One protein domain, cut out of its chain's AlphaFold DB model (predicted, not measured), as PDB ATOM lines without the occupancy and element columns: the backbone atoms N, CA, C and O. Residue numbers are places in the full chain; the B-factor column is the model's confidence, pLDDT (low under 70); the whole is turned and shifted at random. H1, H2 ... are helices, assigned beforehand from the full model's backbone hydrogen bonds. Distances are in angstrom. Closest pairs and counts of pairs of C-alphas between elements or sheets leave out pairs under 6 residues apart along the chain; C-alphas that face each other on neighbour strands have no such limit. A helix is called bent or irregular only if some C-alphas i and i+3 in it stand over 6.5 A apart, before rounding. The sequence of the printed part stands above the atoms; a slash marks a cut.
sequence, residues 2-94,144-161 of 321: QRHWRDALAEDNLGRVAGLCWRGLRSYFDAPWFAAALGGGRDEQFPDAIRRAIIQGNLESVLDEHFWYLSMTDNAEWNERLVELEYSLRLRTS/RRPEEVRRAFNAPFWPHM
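Overview. This is residues 2 to 94 and 144 to 161 of the 321 residues of a protein of Acidobacteria bacterium (UniProt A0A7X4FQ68). H2 and H6 lie side by side, with H7 making a corner with the last part of H6, near the last residues of both, and H5 running near H6 at a steep angle with few contacts. At one end of the longest axis H3 and H4 meet steeply, while short H1 makes a corner with the start of H2. The printed part has 111 residues with seven named helices, H1 to H7 in order, and no named strand; its class is all helix. It is compact, with a radius of gyration of the C-alphas of 15.0 A and spans of 47 by 33 by 22 A.

Arrangement. H2, residues 11 to 29, touches H6, residues 78 to 89, at a shallow tilt of 14 degrees, the same way; their closest C-alphas, Gly 24 and Glu 86, are 4.9 A apart. H6, with residues 84 to 89 alone, touches H7, residues 145 to 153, about perpendicular at 75 degrees, closest at C-alphas 88 and 152, 3.9 A. H5, residues 59 to 73, is close to H6 but not clearly touching, with C-alphas 70 and 81 7.3 A apart. H3, residues 32 to 38, touches H4, residues 46 to 56, at a steep tilt of 58 degrees, closest at C-alphas 38 and 49, 5.9 A. H1, residues 6 to 9, and H2 touch only at the corner, closest at C-alphas 8 and 14, 6.6 A. H2 and H5 are apart. Every O i to N i+4 pair is within hydrogen-bond range in H3 to H7, and 10 of 15 are in H2; H1 is too short for one.

Along the chain. H2 measures 26.2 A from C-alpha 11 at (212.716, 344.276, 207.639); H5 measures 21.1 A, H6 16.5 A and H4 15.2 A. H3 is 10.1 A long, and H7, 12.1 A, ends at C-alpha 153 (197.610, 318.114, 198.454). H1 is irregular, with C-alphas 6 and 9 7.5 A apart, and H2 only just, with C-alphas 12 and 15 6.9 A apart.

Size, cuts and confidence. The C-alphas farthest apart, Arg 42 and Asn 75, are 48.2 A apart. Residues 95 to 143 are not printed; C-alphas 94 and 144 are 13.8 A apart. Residues 39 to 42 and 144 have pLDDT under 70.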
ATOM      1  N   GLN A   2     199.738 339.381 207.726       90.88
ATOM      2  CA  GLN A   2     199.865 340.297 208.883       90.88
ATOM      3  C   GLN A   2     198.840 340.071 210.009       90.88
ATOM      4  O   GLN A   2     199.178 340.195 211.180       90.88
ATOM      5  N   ARG A   3     197.601 339.687 209.660       91.69
ATOM      6  CA  ARG A   3     196.548 339.336 210.632       91.69
ATOM      7  C   ARG A   3     196.906 338.141 211.533       91.69
ATOM      8  O   ARG A   3     196.358 338.008 212.618       91.69
ATOM      9  N   HIS A   4     197.825 337.281 211.090       91.94
ATOM     10  CA  HIS A   4     198.258 336.068 211.796       91.94
ATOM     11  C   HIS A   4     199.701 336.153 212.307       91.94
ATOM     12  O   HIS A   4     200.039 335.542 213.315       91.94
ATOM     13  N   TRP A   5     200.543 336.942 211.638       92.81
ATOM     14  CA  TRP A   5     201.933 337.185 212.005       92.81
ATOM     15  C   TRP A   5     202.231 338.682 211.948       92.81
ATOM     16  O   TRP A   5     202.425 339.243 210.869       92.81
ATOM     17  N   ARG A   6     202.247 339.338 213.116       89.44
ATOM     18  CA  ARG A   6     202.413 340.800 213.218       89.44
ATOM     19  C   ARG A   6     203.728 341.284 212.602       89.44
ATOM     20  O   ARG A   6     203.726 342.285 211.891       89.44
ATOM     21  N   ASP A   7     204.800 340.514 212.772       91.81
ATOM     22  CA  ASP A   7     206.142 340.864 212.290       91.81
ATOM     23  C   ASP A   7     206.388 340.481 210.824       91.81
ATOM     24  O   ASP A   7     207.509 340.594 210.334       91.81
ATOM     25  N   ALA A   8     205.359 340.049 210.086       90.25
ATOM     26  CA  ALA A   8     205.510 339.601 208.702       90.25
ATOM     27  C   ALA A   8     206.114 340.660 207.763       90.25
ATOM     28  O   ALA A   8     206.767 340.302 206.787       90.25
ATOM     29  N   LEU A   9     205.883 341.950 208.037       90.44
ATOM     30  CA  LEU A   9     206.449 343.061 207.258       90.44
ATOM     31  C   LEU A   9     207.645 343.744 207.941       90.44
ATOM     32  O   LEU A   9     208.078 344.793 207.470       90.44
ATOM     33  N   ALA A  10     208.176 343.184 209.031       92.31
ATOM     34  CA  ALA A  10     209.441 343.653 209.594       92.31
ATOM     35  C   ALA A  10     210.579 343.447 208.576       92.31
ATOM     36  O   ALA A  10     210.523 342.513 207.770       92.31
ATOM     37  N   GLU A  11     211.612 344.296 208.615       89.88
ATOM     38  CA  GLU A  11     212.716 344.276 207.639       89.88
ATOM     39  C   GLU A  11     213.363 342.885 207.514       89.88
ATOM     40  O   GLU A  11     213.558 342.396 206.398       89.88
ATOM     41  N   ASP A  12     213.564 342.197 208.640       89.88
ATOM     42  CA  ASP A  12     214.161 340.854 208.695       89.88
ATOM     43  C   ASP A  12     213.300 339.765 208.021       89.88
ATOM     44  O   ASP A  12     213.814 338.749 207.540       89.88
ATOM     45  N   ASN A  13     211.982 339.973 207.948       92.31
ATOM     46  CA  ASN A  13     211.016 338.996 207.435       92.31
ATOM     47  C   ASN A  13     210.544 339.307 206.010       92.31
ATOM     48  O   ASN A  13     210.115 338.402 205.285       92.31
ATOM     49  N   LEU A  14     210.666 340.564 205.571       90.69
ATOM     50  CA  LEU A  14     210.168 341.029 204.278       90.69
ATOM     51  C   LEU A  14     210.749 340.225 203.107       90.69
ATOM     52  O   LEU A  14     210.021 339.857 202.184       90.69
ATOM     53  N   GLY A  15     212.041 339.880 203.167       91.75
ATOM     54  CA  GLY A  15     212.698 339.061 202.145       91.75
ATOM     55  C   GLY A  15     212.079 337.666 201.992       91.75
ATOM     56  O   GLY A  15     212.000 337.137 200.881       91.75
ATOM     57  N   ARG A  16     211.573 337.079 203.084       90.75
ATOM     58  CA  ARG A  16     210.912 335.762 203.077       90.75
ATOM     59  C   ARG A  16     209.515 335.854 202.484       90.75
ATOM     60  O   ARG A  16     209.168 335.050 201.622       90.75
ATOM     61  N   VAL A  17     208.747 336.871 202.878       93.38
ATOM     62  CA  VAL A  17     207.412 337.132 202.316       93.38
ATOM     63  C   VAL A  17     207.503 337.429 200.816       93.38
ATOM     64  O   VAL A  17     206.758 336.850 200.026       93.38
ATOM     65  N   ALA A  18     208.464 338.255 200.397       92.56
ATOM     66  CA  ALA A  18     208.740 338.500 198.984       92.56
ATOM     67  C   ALA A  18     209.160 337.212 198.252       92.56
ATOM     68  O   ALA A  18     208.705 336.952 197.136       92.56
ATOM     69  N   GLY A  19     209.977 336.375 198.902       91.62
ATOM     70  CA  GLY A  19     210.366 335.054 198.416       91.62
ATOM     71  C   GLY A  19     209.171 334.139 198.142       91.62
ATOM     72  O   GLY A  19     209.076 333.597 197.043       91.62
ATOM     73  N   LEU A  20     208.226 334.036 199.081       92.94
ATOM     74  CA  LEU A  20     206.984 333.276 198.908       92.94
ATOM     75  C   LEU A  20     206.169 333.782 197.711       92.94
ATOM     76  O   LEU A  20     205.705 332.985 196.893       92.94
ATOM     77  N   CYS A  21     206.008 335.101 197.584       92.31
ATOM     78  CA  CYS A  21     205.269 335.696 196.473       92.31
ATOM     79  C   CYS A  21     205.929 335.385 195.122       92.31
ATOM     80  O   CYS A  21     205.243 335.025 194.167       92.31
ATOM     81  N   TRP A  22     207.257 335.500 195.034       91.12
ATOM     82  CA  TRP A  22     207.979 335.388 193.767       91.12
ATOM     83  C   TRP A  22     208.316 333.953 193.359       91.12
ATOM     84  O   TRP A  22     208.221 333.605 192.183       91.12
ATOM     85  N   ARG A  23     208.721 333.109 194.308       90.44
ATOM     86  CA  ARG A  23     209.106 331.715 194.044       90.44
ATOM     87  C   ARG A  23     207.950 330.734 194.227       90.44
ATOM     88  O   ARG A  23     207.954 329.699 193.569       90.44
ATOM     89  N   GLY A  24     206.983 331.052 195.088       91.88
ATOM     90  CA  GLY A  24     205.779 330.253 195.318       91.88
ATOM     91  C   GLY A  24     204.623 330.708 194.429       91.88
ATOM     92  O   GLY A  24     204.389 330.131 193.369       91.88
ATOM     93  N   LEU A  25     203.915 331.764 194.845       92.56
ATOM     94  CA  LEU A  25     202.648 332.185 194.226       92.56
ATOM     95  C   LEU A  25     202.785 332.531 192.744       92.56
ATOM     96  O   LEU A  25     202.001 332.048 191.932       92.56
ATOM     97  N   ARG A  26     203.792 333.322 192.365       91.62
ATOM     98  CA  ARG A  26     204.030 333.642 190.954       91.62
ATOM     99  C   ARG A  26     204.271 332.370 190.138       91.62
ATOM    100  O   ARG A  26     203.616 332.182 189.124       91.62
ATOM    101  N   SER A  27     205.161 331.478 190.588       89.31
ATOM    102  CA  SER A  27     205.434 330.226 189.864       89.31
ATOM    103  C   SER A  27     204.198 329.328 189.763       89.31
ATOM    104  O   SER A  27     204.092 328.573 188.799       89.31
ATOM    105  N   TYR A  28     203.304 329.380 190.751       91.19
ATOM    106  CA  TYR A  28     202.034 328.666 190.738       91.19
ATOM    107  C   TYR A  28     201.068 329.254 189.697       91.19
ATOM    108  O   TYR A  28     200.559 328.516 188.857       91.19
ATOM    109  N   PHE A  29     200.870 330.579 189.690       90.19
ATOM    110  CA  PHE A  29     199.989 331.259 188.731       90.19
ATOM    111  C   PHE A  29     200.529 331.277 187.297       90.19
ATOM    112  O   PHE A  29     199.739 331.287 186.358       90.19
ATOM    113  N   ASP A  30     201.848 331.204 187.115       87.75
ATOM    114  CA  ASP A  30     202.497 331.095 185.802       87.75
ATOM    115  C   ASP A  30     202.282 329.706 185.147       87.75
ATOM    116  O   ASP A  30     202.763 329.454 184.038       87.75
ATOM    117  N   ALA A  31     201.570 328.772 185.797       85.19
ATOM    118  CA  ALA A  31     201.294 327.466 185.209       85.19
ATOM    119  C   ALA A  31     200.415 327.589 183.940       85.19
ATOM    120  O   ALA A  31     199.412 328.306 183.944       85.19
ATOM    121  N   PRO A  32     200.708 326.840 182.852       82.25
ATOM    122  CA  PRO A  32     200.034 327.021 181.558       82.25
ATOM    123  C   PRO A  32     198.510 326.859 181.592       82.25
ATOM    124  O   PRO A  32     197.795 327.450 180.786       82.25
ATOM    125  N   TRP A  33     197.999 326.051 182.520       82.94
ATOM    126  CA  TRP A  33     196.568 325.818 182.659       82.94
ATOM    127  C   TRP A  33     195.831 327.022 183.260       82.94
ATOM    128  O   TRP A  33     194.664 327.204 182.933       82.94
ATOM    129  N   PHE A  34     196.486 327.885 184.050       86.88
ATOM    130  CA  PHE A  34     195.896 329.163 184.466       86.88
ATOM    131  C   PHE A  34     195.710 330.086 183.269       86.88
ATOM    132  O   PHE A  34     194.644 330.667 183.118       86.88
ATOM    133  N   ALA A  35     196.702 330.175 182.380       83.69
ATOM    134  CA  ALA A  35     196.571 330.946 181.145       83.69
ATOM    135  C   ALA A  35     195.444 330.407 180.256       83.69
ATOM    136  O   ALA A  35     194.651 331.184 179.737       83.69
ATOM    137  N   ALA A  36     195.321 329.083 180.140       84.62
ATOM    138  CA  ALA A  36     194.245 328.459 179.375       84.62
ATOM    139  C   ALA A  36     192.854 328.632 180.017       84.62
ATOM    140  O   ALA A  36     191.874 328.800 179.298       84.62
ATOM    141  N   ALA A  37     192.752 328.580 181.349       86.56
ATOM    142  CA  ALA A  37     191.481 328.662 182.071       86.56
ATOM    143  C   ALA A  37     191.002 330.104 182.297       86.56
ATOM    144  O   ALA A  37     189.801 330.363 182.281       86.56
ATOM    145  N   LEU A  38     191.931 331.032 182.536       86.06
ATOM    146  CA  LEU A  38     191.641 332.443 182.800       86.06
ATOM    147  C   LEU A  38     191.673 333.299 181.534       86.06
ATOM    148  O   LEU A  38     191.075 334.374 181.537       86.06
ATOM    149  N   GLY A  39     192.365 332.841 180.484       69.56
ATOM    150  CA  GLY A  39     192.487 333.536 179.208       69.56
ATOM    151  C   GLY A  39     191.118 333.758 178.575       69.56
ATOM    152  O   GLY A  39     190.526 332.841 178.007       69.56
ATOM    153  N   GLY A  40     190.610 334.982 178.693       60.09
ATOM    154  CA  GLY A  40     189.310 335.396 178.191       60.09
ATOM    155  C   GLY A  40     189.395 336.781 177.563       60.09
ATOM    156  O   GLY A  40     189.880 337.716 178.176       60.09
ATOM    157  N   GLY A  41     188.892 336.910 176.335       58.16
ATOM    158  CA  GLY A  41     188.900 338.154 175.559       58.16
ATOM    159  C   GLY A  41     190.115 338.276 174.639       58.16
ATOM    160  O   GLY A  41     191.238 337.981 175.028       58.16
ATOM    161  N   ARG A  42     189.891 338.718 173.394       62.28
ATOM    162  CA  ARG A  42     190.961 338.934 172.398       62.28
ATOM    163  C   ARG A  42     192.009 339.970 172.844       62.28
ATOM    164  O   ARG A  42     193.120 339.918 172.330       62.28
ATOM    165  N   ASP A  43     191.660 340.831 173.805       70.88
ATOM    166  CA  ASP A  43     192.449 341.999 174.218       70.88
ATOM    167  C   ASP A  43     192.851 342.007 175.716       70.88
ATOM    168  O   ASP A  43     193.528 342.939 176.149       70.88
ATOM    169  N   GLU A  44     192.462 341.015 176.535       81.06
ATOM    170  CA  GLU A  44     192.838 340.978 177.966       81.06
ATOM    171  C   GLU A  44     194.253 340.397 178.130       81.06
ATOM    172  O   GLU A  44     194.545 339.283 177.687       81.06
ATOM    173  N   GLN A  45     195.149 341.140 178.787       86.62
ATOM    174  CA  GLN A  45     196.482 340.636 179.108       86.62
ATOM    175  C   GLN A  45     196.410 339.651 180.282       86.62
ATOM    176  O   GLN A  45     195.653 339.835 181.234       86.62
ATOM    177  N   PHE A  46     197.254 338.618 180.259       87.19
ATOM    178  CA  PHE A  46     197.260 337.575 181.291       87.19
ATOM    179  C   PHE A  46     197.385 338.092 182.746       87.19
ATOM    180  O   PHE A  46     196.666 337.581 183.609       87.19
ATOM    181  N   PRO A  47     198.205 339.120 183.060       89.00
ATOM    182  CA  PRO A  47     198.258 339.686 184.411       89.00
ATOM    183  C   PRO A  47     196.925 340.274 184.901       89.00
ATOM    184  O   PRO A  47     196.610 340.161 186.088       89.00
ATOM    185  N   ASP A  48     196.133 340.872 184.006       89.81
ATOM    186  CA  ASP A  48     194.822 341.432 184.346       89.81
ATOM    187  C   ASP A  48     193.807 340.317 184.609       89.81
ATOM    188  O   ASP A  48     193.087 340.361 185.611       89.81
ATOM    189  N   ALA A  49     193.842 339.255 183.797       91.12
ATOM    190  CA  ALA A  49     193.027 338.061 184.002       91.12
ATOM    191  C   ALA A  49     193.320 337.388 185.358       91.12
ATOM    192  O   ALA A  49     192.388 337.034 186.086       91.12
ATOM    193  N   ILE A  50     194.599 337.266 185.751       91.12
ATOM    194  CA  ILE A  50     194.979 336.765 187.084       91.12
ATOM    195  C   ILE A  50     194.452 337.689 188.180       91.12
ATOM    196  O   ILE A  50     193.848 337.211 189.138       91.12
ATOM    197  N   ARG A  51     194.650 339.009 188.068       90.31
ATOM    198  CA  ARG A  51     194.181 339.962 189.086       90.31
ATOM    199  C   ARG A  51     192.670 339.865 189.280       90.31
ATOM    200  O   ARG A  51     192.200 339.798 190.415       90.31
ATOM    201  N   ARG A  52     191.918 339.806 188.180       91.19
ATOM    202  CA  ARG A  52     190.469 339.601 188.193       91.19
ATOM    203  C   ARG A  52     190.104 338.290 188.886       91.19
ATOM    204  O   ARG A  52     189.239 338.303 189.757       91.19
ATOM    205  N   ALA A  53     190.786 337.193 188.562       91.25
ATOM    206  CA  ALA A  53     190.557 335.891 189.185       91.25
ATOM    207  C   ALA A  53     190.866 335.885 190.690       91.25
ATOM    208  O   ALA A  53     190.099 335.322 191.464       91.25
ATOM    209  N   ILE A  54     191.944 336.547 191.122       92.38
ATOM    210  CA  ILE A  54     192.327 336.670 192.538       92.38
ATOM    211  C   ILE A  54     191.242 337.400 193.335       92.38
ATOM    212  O   ILE A  54     190.883 336.955 194.425       92.38
ATOM    213  N   ILE A  55     190.713 338.500 192.787       92.56
ATOM    214  CA  ILE A  55     189.670 339.304 193.434       92.56
ATOM    215  C   ILE A  55     188.339 338.544 193.444       92.56
ATOM    216  O   ILE A  55     187.731 338.387 194.498       92.56
ATOM    217  N   GLN A  56     187.898 338.030 192.291       92.19
ATOM    218  CA  GLN A  56     186.617 337.322 192.166       92.19
ATOM    219  C   GLN A  56     186.598 335.998 192.937       92.19
ATOM    220  O   GLN A  56     185.580 335.638 193.520       92.19
ATOM    221  N   GLY A  57     187.722 335.279 192.947       90.25
ATOM    222  CA  GLY A  57     187.903 334.034 193.691       90.25
ATOM    223  C   GLY A  57     188.246 334.236 195.166       90.25
ATOM    224  O   GLY A  57     188.335 333.253 195.893       90.25
ATOM    225  N   ASN A  58     188.441 335.486 195.604       93.06
ATOM    226  CA  ASN A  58     188.789 335.861 196.972       93.06
ATOM    227  C   ASN A  58     189.936 335.013 197.558       93.06
ATOM    228  O   ASN A  58     189.800 334.352 198.591       93.06
ATOM    229  N   LEU A  59     191.094 335.040 196.888       93.56
ATOM    230  CA  LEU A  59     192.290 334.322 197.346       93.56
ATOM    231  C   LEU A  59     192.703 334.730 198.769       93.56
ATOM    232  O   LEU A  59     193.240 333.913 199.513       93.56
ATOM    233  N   GLU A  60     192.443 335.981 199.155       92.56
ATOM    234  CA  GLU A  60     192.709 336.470 200.507       92.56
ATOM    235  C   GLU A  60     191.977 335.632 201.559       92.56
ATOM    236  O   GLU A  60     192.594 335.229 202.542       92.56
ATOM    237  N   SER A  61     190.700 335.306 201.331       91.69
ATOM    238  CA  SER A  61     189.922 334.464 202.241       91.69
ATOM    239  C   SER A  61     190.483 333.045 202.343       91.69
ATOM    240  O   SER A  61     190.551 332.509 203.447       91.69
ATOM    241  N   VAL A  62     190.929 332.461 201.225       94.44
ATOM    242  CA  VAL A  62     191.554 331.125 201.198       94.44
ATOM    243  C   VAL A  62     192.859 331.114 201.995       94.44
ATOM    244  O   VAL A  62     193.113 330.203 202.782       94.44
ATOM    245  N   LEU A  63     193.690 332.142 201.809       95.25
ATOM    246  CA  LEU A  63     194.946 332.287 202.539       95.25
ATOM    247  C   LEU A  63     194.711 332.559 204.027       95.25
ATOM    248  O   LEU A  63     195.419 331.994 204.854       95.25
ATOM    249  N   ASP A  64     193.732 333.395 204.381       95.12
ATOM    250  CA  ASP A  64     193.376 333.671 205.777       95.12
ATOM    251  C   ASP A  64     192.946 332.398 206.510       95.12
ATOM    252  O   ASP A  64     193.441 332.116 207.601       95.12
ATOM    253  N   GLU A  65     192.103 331.591 205.864       95.31
ATOM    254  CA  GLU A  65     191.672 330.285 206.359       95.31
ATOM    255  C   GLU A  65     192.846 329.325 206.550       95.31
ATOM    256  O   GLU A  65     192.962 328.655 207.577       95.31
ATOM    257  N   HIS A  66     193.741 329.262 205.565       95.12
ATOM    258  CA  HIS A  66     194.898 328.383 205.628       95.12
ATOM    259  C   HIS A  66     195.886 328.798 206.718       95.12
ATOM    260  O   HIS A  66     196.370 327.946 207.457       95.12
ATOM    261  N   PHE A  67     196.154 330.095 206.860       95.06
ATOM    262  CA  PHE A  67     197.022 330.624 207.909       95.06
ATOM    263  C   PHE A  67     196.436 330.414 209.303       95.06
ATOM    264  O   PHE A  67     197.182 330.063 210.220       95.06
ATOM    265  N   TRP A  68     195.120 330.566 209.458       94.81
ATOM    266  CA  TRP A  68     194.435 330.192 210.690       94.81
ATOM    267  C   TRP A  68     194.613 328.698 210.990       94.81
ATOM    268  O   TRP A  68     195.043 328.348 212.085       94.81
ATOM    269  N   TYR A  69     194.364 327.827 210.004       93.75
ATOM    270  CA  TYR A  69     194.504 326.380 210.170       93.75
ATOM    271  C   TYR A  69     195.927 325.989 210.597       93.75
ATOM    272  O   TYR A  69     196.094 325.317 211.612       93.75
ATOM    273  N   LEU A  70     196.953 326.486 209.891       92.31
ATOM    274  CA  LEU A  70     198.361 326.256 210.245       92.31
ATOM    275  C   LEU A  70     198.688 326.748 211.659       92.31
ATOM    276  O   LEU A  70     199.488 326.134 212.354       92.31
ATOM    277  N   SER A  71     198.055 327.837 212.100       91.50
ATOM    278  CA  SER A  71     198.248 328.366 213.452       91.50
ATOM    279  C   SER A  71     197.669 327.490 214.549       91.50
ATOM    280  O   SER A  71     198.115 327.607 215.686       91.50
ATOM    281  N   MET A  72     196.698 326.639 214.218       89.25
ATOM    282  CA  MET A  72     195.997 325.805 215.187       89.25
ATOM    283  C   MET A  72     196.531 324.372 215.246       89.25
ATOM    284  O   MET A  72     196.424 323.720 216.280       89.25
ATOM    285  N   THR A  73     197.082 323.862 214.142       85.12
ATOM    286  CA  THR A  73     197.511 322.457 214.041       85.12
ATOM    287  C   THR A  73     199.014 322.247 214.105       85.12
ATOM    288  O   THR A  73     199.450 321.111 214.277       85.12
ATOM    289  N   ASP A  74     199.802 323.305 213.931       80.88
ATOM    290  CA  ASP A  74     201.257 323.229 213.885       80.88
ATOM    291  C   ASP A  74     201.878 324.224 214.872       80.88
ATOM    292  O   ASP A  74     201.544 325.409 214.873       80.88
ATOM    293  N   ASN A  75     202.807 323.754 215.703       85.06
ATOM    294  CA  ASN A  75     203.548 324.596 216.646       85.06
ATOM    295  C   ASN A  75     204.809 325.217 216.019       85.06
ATOM    296  O   ASN A  75     205.526 325.940 216.709       85.06
ATOM    297  N   ALA A  76     205.076 324.946 214.738       89.19
ATOM    298  CA  ALA A  76     206.175 325.528 213.980       89.19
ATOM    299  C   ALA A  76     206.122 327.061 213.952       89.19
ATOM    300  O   ALA A  76     205.046 327.675 213.940       89.19
ATOM    301  N   GLU A  77     207.293 327.692 213.874       92.19
ATOM    302  CA  GLU A  77     207.385 329.139 213.697       92.19
ATOM    303  C   GLU A  77     206.826 329.571 212.334       92.19
ATOM    304  O   GLU A  77     206.859 328.832 211.348       92.19
ATOM    305  N   TRP A  78     206.377 330.827 212.223       92.62
ATOM    306  CA  TRP A  78     205.873 331.381 210.957       92.62
ATOM    307  C   TRP A  78     206.846 331.241 209.793       92.62
ATOM    308  O   TRP A  78     206.436 331.031 208.655       92.62
ATOM    309  N   ASN A  79     208.133 331.309 210.093       91.19
ATOM    310  CA  ASN A  79     209.196 331.098 209.134       91.19
ATOM    311  C   ASN A  79     209.136 329.716 208.474       91.19
ATOM    312  O   ASN A  79     209.176 329.620 207.248       91.19
ATOM    313  N   GLU A  80     208.994 328.666 209.275       91.62
ATOM    314  CA  GLU A  80     208.890 327.283 208.808       91.62
ATOM    315  C   GLU A  80     207.566 327.064 208.070       91.62
ATOM    316  O   GLU A  80     207.550 326.504 206.975       91.62
ATOM    317  N   ARG A  81     206.466 327.627 208.587       92.88
ATOM    318  CA  ARG A  81     205.147 327.580 207.931       92.88
ATOM    319  C   ARG A  81     205.168 328.189 206.527       92.88
ATOM    320  O   ARG A  81     204.543 327.656 205.613       92.88
ATOM    321  N   LEU A  82     205.878 329.304 206.335       92.81
ATOM    322  CA  LEU A  82     206.022 329.929 205.017       92.81
ATOM    323  C   LEU A  82     206.867 329.086 204.063       92.81
ATOM    324  O   LEU A  82     206.561 329.041 202.873       92.81
ATOM    325  N   VAL A  83     207.899 328.416 204.574       91.12
ATOM    326  CA  VAL A  83     208.717 327.482 203.792       91.12
ATOM    327  C   VAL A  83     207.877 326.280 203.347       91.12
ATOM    328  O   VAL A  83     207.887 325.941 202.165       91.12
ATOM    329  N   GLU A  84     207.081 325.690 204.239       90.38
ATOM    330  CA  GLU A  84     206.160 324.598 203.895       90.38
ATOM    331  C   GLU A  84     205.102 325.024 202.871       90.38
ATOM    332  O   GLU A  84     204.848 324.312 201.894       90.38
ATOM    333  N   LEU A  85     204.537 326.225 203.025       93.19
ATOM    334  CA  LEU A  85     203.623 326.795 202.039       93.19
ATOM    335  C   LEU A  85     204.316 327.004 200.684       93.19
ATOM    336  O   LEU A  85     203.750 326.650 199.648       93.19
ATOM    337  N   GLU A  86     205.544 327.526 200.669       92.94
ATOM    338  CA  GLU A  86     206.336 327.676 199.446       92.94
ATOM    339  C   GLU A  86     206.565 326.315 198.764       92.94
ATOM    340  O   GLU A  86     206.389 326.212 197.549       92.94
ATOM    341  N   TYR A  87     206.872 325.255 199.520       90.25
ATOM    342  CA  TYR A  87     206.998 323.894 198.984       90.25
ATOM    343  C   TYR A  87     205.682 323.347 198.423       90.25
ATOM    344  O   TYR A  87     205.689 322.748 197.346       90.25
ATOM    345  N   SER A  88     204.551 323.597 199.087       91.69
ATOM    346  CA  SER A  88     203.231 323.152 198.614       91.69
ATOM    347  C   SER A  88     202.853 323.755 197.250       91.69
ATOM    348  O   SER A  88     202.249 323.085 196.415       91.69
ATOM    349  N   LEU A  89     203.284 324.992 196.979       92.44
ATOM    350  CA  LEU A  89     203.021 325.719 195.731       92.44
ATOM    351  C   LEU A  89     203.945 325.306 194.576       92.44
ATOM    352  O   LEU A  89     203.693 325.649 193.420       92.44
ATOM    353  N   ARG A  90     205.033 324.587 194.873       87.75
ATOM    354  CA  ARG A  90     206.084 324.235 193.907       87.75
ATOM    355  C   ARG A  90     205.845 322.917 193.181       87.75
ATOM    356  O   ARG A  90     206.669 322.562 192.338       87.75
ATOM    357  N   LEU A  91     204.754 322.197 193.453       86.50
ATOM    358  CA  LEU A  91     204.477 320.938 192.765       86.50
ATOM    359  C   LEU A  91     204.299 321.177 191.258       86.50
ATOM    360  O   LEU A  91     203.260 321.639 190.787       86.50
ATOM    361  N   ARG A  92     205.327 320.825 190.483       79.44
ATOM    362  CA  ARG A  92     205.305 320.943 189.024       79.44
ATOM    363  C   ARG A  92     204.715 319.707 188.372       79.44
ATOM    364  O   ARG A  92     204.908 318.586 188.834       79.44
ATOM    365  N   THR A  93     204.062 319.920 187.241       77.88
ATOM    366  CA  THR A  93     203.631 318.860 186.328       77.88
ATOM    367  C   THR A  93     204.848 318.110 185.781       77.88
ATOM    368  O   THR A  93     205.826 318.756 185.396       77.88
ATOM    369  N   SER A  94     204.796 316.778 185.721       72.88
ATOM    370  CA  SER A  94     205.873 315.946 185.165       72.88
ATOM    371  C   SER A  94     205.385 315.078 184.001       72.88
ATOM    372  O   SER A  94     204.189 314.965 183.724       72.88
ATOM    373  N   ARG A 144     211.423 313.496 198.343       63.72
ATOM    374  CA  ARG A 144     210.962 312.385 197.511       63.72
ATOM    375  C   ARG A 144     209.585 312.786 196.985       63.72
ATOM    376  O   ARG A 144     208.742 313.193 197.775       63.72
ATOM    377  N   ARG A 145     209.337 312.639 195.681       75.75
ATOM    378  CA  ARG A 145     208.078 313.012 195.003       75.75
ATOM    379  C   ARG A 145     206.779 312.753 195.801       75.75
ATOM    380  O   ARG A 145     205.909 313.625 195.776       75.75
ATOM    381  N   PRO A 146     206.631 311.641 196.556       80.44
ATOM    382  CA  PRO A 146     205.458 311.424 197.406       80.44
ATOM    383  C   PRO A 146     205.247 312.504 198.478       80.44
ATOM    384  O   PRO A 146     204.115 312.868 198.782       80.44
ATOM    385  N   GLU A 147     206.328 313.024 199.051       81.56
ATOM    386  CA  GLU A 147     206.300 314.077 200.058       81.56
ATOM    387  C   GLU A 147     205.894 315.426 199.460       81.56
ATOM    388  O   GLU A 147     205.059 316.110 200.048       81.56
ATOM    389  N   GLU A 148     206.401 315.776 198.273       85.25
ATOM    390  CA  GLU A 148     205.972 316.976 197.540       85.25
ATOM    391  C   GLU A 148     204.468 316.941 197.259       85.25
ATOM    392  O   GLU A 148     203.749 317.896 197.555       85.25
ATOM    393  N   VAL A 149     203.978 315.812 196.731       86.62
ATOM    394  CA  VAL A 149     202.551 315.610 196.452       86.62
ATOM    395  C   VAL A 149     201.746 315.690 197.746       86.62
ATOM    396  O   VAL A 149     200.700 316.333 197.765       86.62
ATOM    397  N   ARG A 150     202.235 315.104 198.846       85.62
ATOM    398  CA  ARG A 150     201.577 315.179 200.156       85.62
ATOM    399  C   ARG A 150     201.479 316.613 200.675       85.62
ATOM    400  O   ARG A 150     200.413 316.995 201.153       85.62
ATOM    401  N   ARG A 151     202.565 317.390 200.606       88.06
ATOM    402  CA  ARG A 151     202.596 318.793 201.052       88.06
ATOM    403  C   ARG A 151     201.639 319.649 200.217       88.06
ATOM    404  O   ARG A 151     200.829 320.369 200.786       88.06
ATOM    405  N   ALA A 152     201.676 319.502 198.893       90.75
ATOM    406  CA  ALA A 152     200.800 320.222 197.970       90.75
ATOM    407  C   ALA A 152     199.316 319.881 198.171       90.75
ATOM    408  O   ALA A 152     198.492 320.780 198.299       90.75
ATOM    409  N   PHE A 153     198.985 318.589 198.266       89.56
ATOM    410  CA  PHE A 153     197.610 318.114 198.454       89.56
ATOM    411  C   PHE A 153     197.058 318.656 199.797       89.56
ATOM    412  O   PHE A 153     195.936 319.141 199.864       89.56
ATOM    413  N   ASN A 154     197.858 318.681 200.876       89.25
ATOM    414  CA  ASN A 154     197.425 319.205 202.186       89.25
ATOM    415  C   ASN A 154     197.324 320.749 202.270       89.25
ATOM    416  O   ASN A 154     197.003 321.277 203.338       89.25
ATOM    417  N   ALA A 155     197.538 321.474 201.172       92.12
ATOM    418  CA  ALA A 155     197.320 322.914 201.053       92.12
ATOM    419  C   ALA A 155     196.055 323.200 200.210       92.12
ATOM    420  O   ALA A 155     195.581 322.317 199.497       92.12
ATOM    421  N   PRO A 156     195.474 324.415 200.230       93.12
ATOM    422  CA  PRO A 156     194.277 324.735 199.436       93.12
ATOM    423  C   PRO A 156     194.554 324.901 197.925       93.12
ATOM    424  O   PRO A 156     193.780 325.538 197.209       93.12
ATOM    425  N   PHE A 157     195.665 324.359 197.427       91.69
ATOM    426  CA  PHE A 157     196.155 324.529 196.060       91.69
ATOM    427  C   PHE A 157     196.145 323.199 195.305       91.69
ATOM    428  O   PHE A 157     195.745 322.165 195.835       91.69
ATOM    429  N   TRP A 158     196.538 323.225 194.031       88.69
ATOM    430  CA  TRP A 158     196.727 322.002 193.252       88.69
ATOM    431  C   TRP A 158     197.729 321.052 193.946       88.69
ATOM    432  O   TRP A 158     198.792 321.516 194.364       88.69
ATOM    433  N   PRO A 159     197.468 319.729 193.996       89.44
ATOM    434  CA  PRO A 159     196.351 319.001 193.395       89.44
ATOM    435  C   PRO A 159     195.088 318.993 194.259       89.44
ATOM    436  O   PRO A 159     195.155 319.052 195.474       89.44
ATOM    437  N   HIS A 160     193.915 318.862 193.630       89.38
ATOM    438  CA  HIS A 160     192.625 318.789 194.346       89.38
ATOM    439  C   HIS A 160     192.064 317.368 194.474       89.38
ATOM    440  O   HIS A 160     191.086 317.138 195.182       89.38
ATOM    441  N   MET A 161     192.667 316.406 193.776       89.62
ATOM    442  CA  MET A 161     192.292 315.001 193.818       89.62
ATOM    443  C   MET A 161     193.555 314.165 193.947       89.62
ATOM    444  O   MET A 161     194.505 314.345 193.189       89.62
TER     445      MET A 161